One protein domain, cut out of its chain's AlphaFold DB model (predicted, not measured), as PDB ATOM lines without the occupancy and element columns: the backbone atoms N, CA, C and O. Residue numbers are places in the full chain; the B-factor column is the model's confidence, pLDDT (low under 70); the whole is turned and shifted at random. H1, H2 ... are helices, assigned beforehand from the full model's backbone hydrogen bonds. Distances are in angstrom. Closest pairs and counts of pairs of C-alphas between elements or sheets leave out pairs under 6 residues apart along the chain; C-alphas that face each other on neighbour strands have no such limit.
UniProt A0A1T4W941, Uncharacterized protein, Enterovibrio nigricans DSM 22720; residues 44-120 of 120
ATOM      1  N   ARG A  44     194.217  49.209 149.387       66.31
ATOM      2  CA  ARG A  44     194.398  48.806 150.791       66.31
ATOM      3  C   ARG A  44     193.594  47.567 151.162       66.31
ATOM      4  O   ARG A  44     194.039  46.775 151.988       66.31
ATOM      5  N   VAL A  45     192.404  47.414 150.586       69.00
ATOM      6  CA  VAL A  45     191.548  46.250 150.824       69.00
ATOM      7  C   VAL A  45     192.100  45.044 150.074       69.00
ATOM      8  O   VAL A  45     192.147  43.954 150.639       69.00
ATOM      9  N   LYS A  46     192.597  45.253 148.849       69.81
ATOM     10  CA  LYS A  46     193.240  44.199 148.058       69.81
ATOM     11  C   LYS A  46     194.510  43.675 148.738       69.81
ATOM     12  O   LYS A  46     194.608  42.483 148.992       69.81
ATOM     13  N   ALA A  47     195.392  44.570 149.184       71.88
ATOM     14  CA  ALA A  47     196.604  44.192 149.911       71.88
ATOM     15  C   ALA A  47     196.331  43.476 151.249       71.88
ATOM     16  O   ALA A  47     197.168  42.710 151.718       71.88
ATOM     17  N   ALA A  48     195.190  43.737 151.900       71.31
ATOM     18  CA  ALA A  48     194.783  43.008 153.101       71.31
ATOM     19  C   ALA A  48     194.240  41.613 152.767       71.31
ATOM     20  O   ALA A  48     194.506  40.676 153.513       71.31
ATOM     21  N   ALA A  49     193.519  41.472 151.650       70.06
ATOM     22  CA  ALA A  49     193.043  40.181 151.173       70.06
ATOM     23  C   ALA A  49     194.205  39.271 150.744       70.06
ATOM     24  O   ALA A  49     194.221  38.110 151.131       70.06
ATOM     25  N   ASP A  50     195.221  39.819 150.070       75.56
ATOM     26  CA  ASP A  50     196.408  39.080 149.607       75.56
ATOM     27  C   ASP A  50     197.246  38.469 150.753       75.56
ATOM     28  O   ASP A  50     198.089  37.606 150.519       75.56
ATOM     29  N   LYS A  51     197.031  38.898 152.007       81.94
ATOM     30  CA  LYS A  51     197.695  38.315 153.189       81.94
ATOM     31  C   LYS A  51     197.135  36.955 153.590       81.94
ATOM     32  O   LYS A  51     197.787  36.245 154.354       81.94
ATOM     33  N   PHE A  52     195.932  36.622 153.140       82.75
ATOM     34  CA  PHE A  52     195.241  35.402 153.523       82.75
ATOM     35  C   PHE A  52     194.925  34.586 152.273       82.75
ATOM     36  O   PHE A  52     194.500  35.126 151.255       82.75
ATOM     37  N   ASP A  53     195.093  33.271 152.361       84.44
ATOM     38  CA  ASP A  53     194.692  32.359 151.292       84.44
ATOM     39  C   ASP A  53     193.160  32.227 151.298       84.44
ATOM     40  O   ASP A  53     192.585  31.429 152.044       84.44
ATOM     41  N   MET A  54     192.497  33.124 150.563       85.31
ATOM     42  CA  MET A  54     191.041  33.226 150.461       85.31
ATOM     43  C   MET A  54     190.548  32.768 149.091       85.31
ATOM     44  O   MET A  54     191.044  33.200 148.049       85.31
ATOM     45  N   THR A  55     189.474  31.990 149.100       89.06
ATOM     46  CA  THR A  55     188.651  31.704 147.922       89.06
ATOM     47  C   THR A  55     187.949  32.969 147.421       89.06
ATOM     48  O   THR A  55     187.715  33.907 148.181       89.06
ATOM     49  N   GLU A  56     187.518  32.987 146.157       85.00
ATOM     50  CA  GLU A  56     186.797  34.138 145.581       85.00
ATOM     51  C   GLU A  56     185.557  34.532 146.411       85.00
ATOM     52  O   GLU A  56     185.303  35.709 146.660       85.00
ATOM     53  N   ARG A  57     184.827  33.540 146.939       86.88
ATOM     54  CA  ARG A  57     183.651  33.761 147.796       86.88
ATOM     55  C   ARG A  57     183.996  34.464 149.106       86.88
ATOM     56  O   ARG A  57     183.227  35.294 149.584       86.88
ATOM     57  N   GLU A  58     185.121  34.099 149.710       89.94
ATOM     58  CA  GLU A  58     185.608  34.742 150.929       89.94
ATOM     59  C   GLU A  58     186.089  36.158 150.622       89.94
ATOM     60  O   GLU A  58     185.749  37.083 151.352       89.94
ATOM     61  N   GLN A  59     186.785  36.361 149.501       88.19
ATOM     62  CA  GLN A  59     187.240  37.687 149.078       88.19
ATOM     63  C   GLN A  59     186.074  38.668 148.896       88.19
ATOM     64  O   GLN A  59     186.169  39.811 149.347       88.19
ATOM     65  N   ASP A  60     184.951  38.227 148.323       87.00
ATOM     66  CA  ASP A  60     183.754  39.060 148.150       87.00
ATOM     67  C   ASP A  60     183.192  39.567 149.485       87.00
ATOM     68  O   ASP A  60     182.908  40.758 149.655       87.00
ATOM     69  N   LEU A  61     183.067  38.667 150.461       89.25
ATOM     70  CA  LEU A  61     182.627  38.990 151.818       89.25
ATOM     71  C   LEU A  61     183.645  39.881 152.539       89.25
ATOM     72  O   LEU A  61     183.274  40.893 153.143       89.25
ATOM     73  N   PHE A  62     184.927  39.525 152.461       91.19
ATOM     74  CA  PHE A  62     186.018  40.248 153.104       91.19
ATOM     75  C   PHE A  62     186.118  41.680 152.585       91.19
ATOM     76  O   PHE A  62     186.259  42.611 153.377       91.19
ATOM     77  N   TYR A  63     185.971  41.882 151.276       89.00
ATOM     78  CA  TYR A  63     186.010  43.204 150.664       89.00
ATOM     79  C   TYR A  63     184.901  44.112 151.205       89.00
ATOM     80  O   TYR A  63     185.162  45.238 151.644       89.00
ATOM     81  N   VAL A  64     183.661  43.611 151.237       88.94
ATOM     82  CA  VAL A  64     182.507  44.353 151.769       88.94
ATOM     83  C   VAL A  64     182.704  44.677 153.250       88.94
ATOM     84  O   VAL A  64     182.501  45.824 153.662       88.94
ATOM     85  N   MET A  65     183.148  43.701 154.042       91.06
ATOM     86  CA  MET A  65     183.446  43.875 155.464       91.06
ATOM     87  C   MET A  65     184.519  44.937 155.696       91.06
ATOM     88  O   MET A  65     184.310  45.898 156.440       91.06
ATOM     89  N   LYS A  66     185.668  44.792 155.034       89.44
ATOM     90  CA  LYS A  66     186.824  45.660 155.230       89.44
ATOM     91  C   LYS A  66     186.536  47.088 154.790       89.44
ATOM     92  O   LYS A  66     186.947  48.017 155.478       89.44
ATOM     93  N   ARG A  67     185.774  47.275 153.707       86.88
ATOM     94  CA  ARG A  67     185.323  48.599 153.262       86.88
ATOM     95  C   ARG A  67     184.435  49.278 154.305       86.88
ATOM     96  O   ARG A  67     184.664  50.439 154.633       86.88
ATOM     97  N   ASN A  68     183.454  48.562 154.854       87.06
ATOM     98  CA  ASN A  68     182.567  49.102 155.890       87.06
ATOM     99  C   ASN A  68     183.302  49.379 157.214       87.06
ATOM    100  O   ASN A  68     182.893  50.238 157.993       87.06
ATOM    101  N   LEU A  69     184.416  48.686 157.458       88.25
ATOM    102  CA  LEU A  69     185.224  48.802 158.672       88.25
ATOM    103  C   LEU A  69     186.545  49.552 158.456       88.25
ATOM    104  O   LEU A  69     187.392  49.537 159.346       88.25
ATOM    105  N   ILE A  70     186.736  50.234 157.321       84.06
ATOM    106  CA  ILE A  70     188.041  50.794 156.926       84.06
ATOM    107  C   ILE A  70     188.594  51.816 157.930       84.06
ATOM    108  O   ILE A  70     189.803  51.919 158.123       84.06
ATOM    109  N   HIS A  71     187.709  52.539 158.616       82.69
ATOM    110  CA  HIS A  71     188.065  53.513 159.652       82.69
ATOM    111  C   HIS A  71     187.964  52.949 161.078       82.69
ATOM    112  O   HIS A  71     188.219  53.663 162.053       82.69
ATOM    113  N   SER A  72     187.591  51.677 161.232       84.44
ATOM    114  CA  SER A  72     187.518  51.033 162.539       84.44
ATOM    115  C   SER A  72     188.921  50.754 163.068       84.44
ATOM    116  O   SER A  72     189.694  50.018 162.467       84.44
ATOM    117  N   LYS A  73     189.227  51.286 164.254       83.69
ATOM    118  CA  LYS A  73     190.454  50.946 164.999       83.69
ATOM    119  C   LYS A  73     190.318  49.665 165.831       83.69
ATOM    120  O   LYS A  73     191.282  49.246 166.460       83.69
ATOM    121  N   LYS A  74     189.110  49.092 165.910       86.00
ATOM    122  CA  LYS A  74     188.789  47.964 166.801       86.00
ATOM    123  C   LYS A  74     188.722  46.620 166.082       86.00
ATOM    124  O   LYS A  74     188.919  45.600 166.728       86.00
ATOM    125  N   ALA A  75     188.415  46.620 164.789       88.12
ATOM    126  CA  ALA A  75     188.319  45.401 163.997       88.12
ATOM    127  C   ALA A  75     189.694  45.051 163.422       88.12
ATOM    128  O   ALA A  75     190.267  45.853 162.685       88.12
ATOM    129  N   LYS A  76     190.215  43.872 163.772       91.25
ATOM    130  CA  LYS A  76     191.457  43.342 163.198       91.25
ATOM    131  C   LYS A  76     191.171  42.538 161.931       91.25
ATOM    132  O   LYS A  76     190.101  41.939 161.818       91.25
ATOM    133  N   ASP A  77     192.130  42.497 161.011       89.62
ATOM    134  CA  ASP A  77     191.973  41.797 159.730       89.62
ATOM    135  C   ASP A  77     191.791  40.291 159.931       89.62
ATOM    136  O   ASP A  77     190.949  39.690 159.272       89.62
ATOM    137  N   GLU A  78     192.478  39.708 160.917       90.69
ATOM    138  CA  GLU A  78     192.360  38.290 161.267       90.69
ATOM    139  C   GLU A  78     190.952  37.950 161.773       90.69
ATOM    140  O   GLU A  78     190.377  36.935 161.399       90.69
ATOM    141  N   GLN A  79     190.340  38.841 162.564       92.25
ATOM    142  CA  GLN A  79     188.973  38.639 163.061       92.25
ATOM    143  C   GLN A  79     187.943  38.715 161.933       92.25
ATOM    144  O   GLN A  79     186.946  37.993 161.953       92.25
ATOM    145  N   ILE A  80     188.165  39.619 160.971       93.69
ATOM    146  CA  ILE A  80     187.321  39.724 159.780       93.69
ATOM    147  C   ILE A  80     187.483  38.455 158.941       93.69
ATOM    148  O   ILE A  80     186.475  37.882 158.542       93.69
ATOM    149  N   TYR A  81     188.717  37.994 158.725       92.75
ATOM    150  CA  TYR A  81     189.008  36.763 157.991       92.75
ATOM    151  C   TYR A  81     188.328  35.539 158.623       92.75
ATOM    152  O   TYR A  81     187.577  34.854 157.934       92.75
ATOM    153  N   ASP A  82     188.491  35.317 159.932       92.88
ATOM    154  CA  ASP A  82     187.877  34.184 160.641       92.88
ATOM    155  C   ASP A  82     186.349  34.184 160.510       92.88
ATOM    156  O   ASP A  82     185.723  33.153 160.259       92.88
ATOM    157  N   PHE A  83     185.735  35.361 160.661       94.75
ATOM    158  CA  PHE A  83     184.295  35.514 160.499       94.75
ATOM    159  C   PHE A  83     183.852  35.208 159.065       94.75
ATOM    160  O   PHE A  83     182.916  34.440 158.855       94.75
ATOM    161  N   VAL A  84     184.537  35.787 158.078       93.69
ATOM    162  CA  VAL A  84     184.234  35.611 156.654       93.69
ATOM    163  C   VAL A  84     184.351  34.150 156.240       93.69
ATOM    164  O   VAL A  84     183.444  33.644 155.582       93.69
ATOM    165  N   LYS A  85     185.415  33.469 156.669       93.12
ATOM    166  CA  LYS A  85     185.638  32.050 156.404       93.12
ATOM    167  C   LYS A  85     184.486  31.200 156.928       93.12
ATOM    168  O   LYS A  85     183.864  30.461 156.169       93.12
ATOM    169  N   LEU A  86     184.104  31.396 158.192       91.88
ATOM    170  CA  LEU A  86     182.979  30.673 158.791       91.88
ATOM    171  C   LEU A  86     181.654  30.952 158.072       91.88
ATOM    172  O   LEU A  86     180.869  30.028 157.848       91.88
ATOM    173  N   VAL A  87     181.389  32.202 157.681       92.81
ATOM    174  CA  VAL A  87     180.185  32.544 156.909       92.81
ATOM    175  C   VAL A  87     180.216  31.872 155.536       92.81
ATOM    176  O   VAL A  87     179.205  31.305 155.121       92.81
ATOM    177  N   ALA A  88     181.346  31.905 154.832       91.44
ATOM    178  CA  ALA A  88     181.487  31.316 153.504       91.44
ATOM    179  C   ALA A  88     181.313  29.789 153.527       91.44
ATOM    180  O   ALA A  88     180.584  29.262 152.682       91.44
ATOM    181  N   GLU A  89     181.913  29.111 154.510       91.69
ATOM    182  CA  GLU A  89     181.833  27.658 154.721       91.69
ATOM    183  C   GLU A  89     180.410  27.184 155.050       91.69
ATOM    184  O   GLU A  89     179.979  26.135 154.573       91.69
ATOM    185  N   ASN A  90     179.662  27.963 155.840       89.75
ATOM    186  CA  ASN A  90     178.314  27.595 156.293       89.75
ATOM    187  C   ASN A  90     177.192  28.123 155.385       89.75
ATOM    188  O   ASN A  90     176.022  27.786 155.573       89.75
ATOM    189  N   SER A  91     177.525  28.944 154.389       88.25
ATOM    190  CA  SER A  91     176.551  29.457 153.428       88.25
ATOM    191  C   SER A  91     176.328  28.489 152.260       88.25
ATOM    192  O   SER A  91     177.244  27.771 151.855       88.25
ATOM    193  N   PRO A  92     175.145  28.510 151.616       87.38
ATOM    194  CA  PRO A  92     174.905  27.713 150.416       87.38
ATOM    195  C   PRO A  92     175.950  27.986 149.320       87.38
ATOM    196  O   PRO A  92     176.201  29.140 148.968       87.38
ATOM    197  N   LYS A  93     176.510  26.932 148.708       84.69
ATOM    198  CA  LYS A  93     177.540  27.042 147.645       84.69
ATOM    199  C   LYS A  93     177.096  27.807 146.390       84.69
ATOM    200  O   LYS A  93     177.936  28.228 145.607       84.69
ATOM    201  N   LYS A  94     175.787  27.957 146.178       84.81
ATOM    202  CA  LYS A  94     175.205  28.721 145.061       84.81
ATOM    203  C   LYS A  94     174.890  30.174 145.422       84.81
ATOM    204  O   LYS A  94     174.457  30.923 144.556       84.81
ATOM    205  N   LEU A  95     175.054  30.559 146.690       83.62
ATOM    206  CA  LEU A  95     174.804  31.923 147.135       83.62
ATOM    207  C   LEU A  95     175.850  32.853 146.522       83.62
ATOM    208  O   LEU A  95     177.047  32.618 146.701       83.62
ATOM    209  N   ASP A  96     175.380  33.880 145.823       85.56
ATOM    210  CA  ASP A  96     176.201  34.964 145.294       85.56
ATOM    211  C   ASP A  96     176.258  36.092 146.333       85.56
ATOM    212  O   ASP A  96     175.262  36.783 146.596       85.56
ATOM    213  N   PHE A  97     177.422  36.257 146.961       85.38
ATOM    214  CA  PHE A  97     177.622  37.284 147.978       85.38
ATOM    215  C   PHE A  97     177.636  38.697 147.395       85.38
ATOM    216  O   PHE A  97     177.161  39.607 148.074       85.38
ATOM    217  N   LYS A  98     178.081  38.898 146.145       83.94
ATOM    218  CA  LYS A  98     178.053  40.218 145.488       83.94
ATOM    219  C   LYS A  98     176.617  40.708 145.343       83.94
ATOM    220  O   LYS A  98     176.324  41.859 145.661       83.94
ATOM    221  N   VAL A  99     175.710  39.823 144.925       84.75
ATOM    222  CA  VAL A  99     174.279  40.143 144.807       84.75
ATOM    223  C   VAL A  99     173.642  40.319 146.184       84.75
ATOM    224  O   VAL A  99     172.971  41.322 146.434       84.75
ATOM    225  N   SER A 100     173.889  39.384 147.105       83.75
ATOM    226  CA  SER A 100     173.277  39.400 148.443       83.75
ATOM    227  C   SER A 100     173.697  40.620 149.268       83.75
ATOM    228  O   SER A 100     172.926  41.116 150.086       83.75
ATOM    229  N   LEU A 101     174.905  41.140 149.042       85.31
ATOM    230  CA  LEU A 101     175.449  42.307 149.736       85.31
ATOM    231  C   LEU A 101     175.324  43.604 148.932       85.31
ATOM    232  O   LEU A 101     175.872  44.623 149.344       85.31
ATOM    233  N   ALA A 102     174.576  43.620 147.827       83.06
ATOM    234  CA  ALA A 102     174.323  44.852 147.081       83.06
ATOM    235  C   ALA A 102     173.479  45.868 147.881       83.06
ATOM    236  O   ALA A 102     173.558  47.075 147.650       83.06
ATOM    237  N   SER A 103     172.662  45.413 148.838       83.38
ATOM    238  CA  SER A 103     171.865  46.307 149.684       83.38
ATOM    239  C   SER A 103     172.658  46.765 150.914       83.38
ATOM    240  O   SER A 103     173.272  45.957 151.614       83.38
ATOM    241  N   TYR A 104     172.601  48.065 151.231       82.69
ATOM    242  CA  TYR A 104     173.200  48.585 152.468       82.69
ATOM    243  C   TYR A 104     172.616  47.913 153.711       82.69
ATOM    244  O   TYR A 104     173.338  47.691 154.673       82.69
ATOM    245  N   GLN A 105     171.335  47.545 153.687       85.38
ATOM    246  CA  GLN A 105     170.685  46.857 154.798       85.38
ATOM    247  C   GLN A 105     171.351  45.506 155.106       85.38
ATOM    248  O   GLN A 105     171.675  45.237 156.261       85.38
ATOM    249  N   ASN A 106     171.635  44.689 154.088       85.06
ATOM    250  CA  ASN A 106     172.321  43.412 154.288       85.06
ATOM    251  C   ASN A 106     173.773  43.608 154.733       85.06
ATOM    252  O   ASN A 106     174.255  42.857 155.580       85.06
ATOM    253  N   GLN A 107     174.447  44.647 154.234       89.06
ATOM    254  CA  GLN A 107     175.769  45.025 154.738       89.06
ATOM    255  C   GLN A 107     175.712  45.432 156.220       89.06
ATOM    256  O   GLN A 107     176.539  44.976 157.002       89.06
ATOM    257  N   PHE A 108     174.717  46.222 156.640       88.19
ATOM    258  CA  PHE A 108     174.531  46.593 158.047       88.19
ATOM    259  C   PHE A 108     174.304  45.371 158.937       88.19
ATOM    260  O   PHE A 108     174.961  45.255 159.971       88.19
ATOM    261  N   TYR A 109     173.444  44.437 158.526       88.94
ATOM    262  CA  TYR A 109     173.235  43.196 159.274       88.94
ATOM    263  C   TYR A 109     174.505  42.347 159.356       88.94
ATOM    264  O   TYR A 109     174.816  41.823 160.424       88.94
ATOM    265  N   LEU A 110     175.272  42.249 158.266       91.69
ATOM    266  CA  LEU A 110     176.557  41.547 158.261       91.69
ATOM    267  C   LEU A 110     177.521  42.146 159.301       91.69
ATOM    268  O   LEU A 110     178.119  41.413 160.089       91.69
ATOM    269  N   ILE A 111     177.616  43.479 159.360       93.12
ATOM    270  CA  ILE A 111     178.438  44.182 160.353       93.12
ATOM    271  C   ILE A 111     177.906  43.983 161.775       93.12
ATOM    272  O   ILE A 111     178.693  43.784 162.702       93.12
ATOM    273  N   GLU A 112     176.588  43.994 161.975       91.88
ATOM    274  CA  GLU A 112     175.982  43.733 163.282       91.88
ATOM    275  C   GLU A 112     176.338  42.328 163.794       91.88
ATOM    276  O   GLU A 112     176.748  42.167 164.948       91.88
ATOM    277  N   TYR A 113     176.240  41.314 162.931       92.94
ATOM    278  CA  TYR A 113     176.634  39.949 163.273       92.94
ATOM    279  C   TYR A 113     178.133  39.820 163.525       92.94
ATOM    280  O   TYR A 113     178.523  39.153 164.482       92.94
ATOM    281  N   PHE A 114     178.971  40.518 162.761       94.25
ATOM    282  CA  PHE A 114     180.404  40.571 163.033       94.25
ATOM    283  C   PHE A 114     180.718  41.189 164.404       94.25
ATOM    284  O   PHE A 114     181.518  40.645 165.165       94.25
ATOM    285  N   ILE A 115     180.052  42.288 164.777       91.44
ATOM    286  CA  ILE A 115     180.224  42.905 166.103       91.44
ATOM    287  C   ILE A 115     179.817  41.928 167.211       91.44
ATOM    288  O   ILE A 115     180.478  41.875 168.249       91.44
ATOM    289  N   LYS A 116     178.745  41.153 167.008       90.25
ATOM    290  CA  LYS A 116     178.359  40.088 167.942       90.25
ATOM    291  C   LYS A 116     179.441  39.009 167.998       90.25
ATOM    292  O   LYS A 116     179.816  38.622 169.094       90.25
ATOM    293  N   PHE A 117     179.979  38.587 166.853       90.38
ATOM    294  CA  PHE A 117     180.993  37.537 166.752       90.38
ATOM    295  C   PHE A 117     182.274  37.860 167.530       90.38
ATOM    296  O   PHE A 117     182.749  37.015 168.279       90.38
ATOM    297  N   ILE A 118     182.800  39.083 167.413       88.75
ATOM    298  CA  ILE A 118     184.039  39.488 168.108       88.75
ATOM    299  C   ILE A 118     183.857  39.733 169.613       88.75
ATOM    300  O   ILE A 118     184.842  39.908 170.327       88.75
ATOM    301  N   ARG A 119     182.608  39.842 170.081       85.56
ATOM    302  CA  ARG A 119     182.260  40.056 171.496       85.56
ATOM    303  C   ARG A 119     181.905  38.759 172.224       85.56
ATOM    304  O   ARG A 119     181.651  38.824 173.426       85.56
ATOM    305  N   VAL A 120     181.813  37.639 171.501       77.81
ATOM    306  CA  VAL A 120     181.706  36.297 172.091       77.81
ATOM    307  C   VAL A 120     183.080  35.864 172.553       77.81
ATOM    308  O   VAL A 120     183.146  35.497 173.740       77.81
TER     309      VAL A 120
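This is residues 44 to 120 of the 120 residues of an uncharacterized protein of Enterovibrio nigricans DSM 22720 (UniProt A0A1T4W941). The longest helix, H5, crosses H2, the middle helix of a small rounded cluster in which H1, H3, H4 and H5 pack round H2. H3 crosses H2 at a slant and also meets H5, while H1 and the short H4 lie on opposite sides of H2. The printed part has 77 residues with five named helices, in the order H1, H2, H3, H4, H5, and no named strand; the class is all helix. The whole is compact, with a radius of gyration of the C-alphas of 11.5 A and spans of 33 by 26 by 23 A.

H5, residues 104 to 118, is 21.1 A long from first to last C-alpha and ends with C-alpha 118 at (184.039, 39.488, 168.108). H2, residues 56 to 68, is 18.7 A long and begins with C-alpha 56 at (186.797, 34.138, 145.581). H3, residues 77 to 90, is 20.0 A long. H1, residues 44 to 49, is 8.7 A long and begins with C-alpha 44 at (194.398, 48.806, 150.791). H4, residues 97 to 100, is 4.9 A long.

H5, with residues 107 to 111 alone, touches residues 64 to 68 of the hub H2; the closest C-alphas are those of Met 65 and Ile 111, 7.0 A apart, and the lines are about perpendicular at 89 degrees. H2 and H3 touch, closest at the C-alphas of Glu 58 and Ala 88, 5.9 A apart, with a steep tilt of 46 degrees, opposite ways. Residues 79 to 83 of H3 alone touch residues 114 to 118 of H5, closest at the C-alphas of Phe 83 and Phe 114, 6.9 A apart; at 71 degrees they are only just about perpendicular. H1 and H2 touch as a helical hairpin, closest at the C-alphas of Val 45 and Tyr 63, 6.3 A apart, opposite ways at 37 degrees, only just a steep tilt. H4 touches residues 57 to 61 of H2 alone, closest at the C-alphas of Asp 60 and Phe 97, 6.4 A apart. The helix packing is mostly crossed: of 4 pairs of helices that touch and have a tilt, 0 are at a shallow tilt. H1 is apart from H4 and H5. In H1, H2, H3 and H5 every O i to N i+4 pair is within hydrogen-bond range; H4 is too short for such a pair.

The two C-alphas farthest apart, those of Lys 73 and Lys 94, are 33.5 A apart. The printed part has no cut, and it ends at residue 120, the chain's last residue. The link from H4 to H5 is tight, the other links are short, and no link is long. The mean pLDDT of the printed part is 86.5; residues 44 to 46 are under 70.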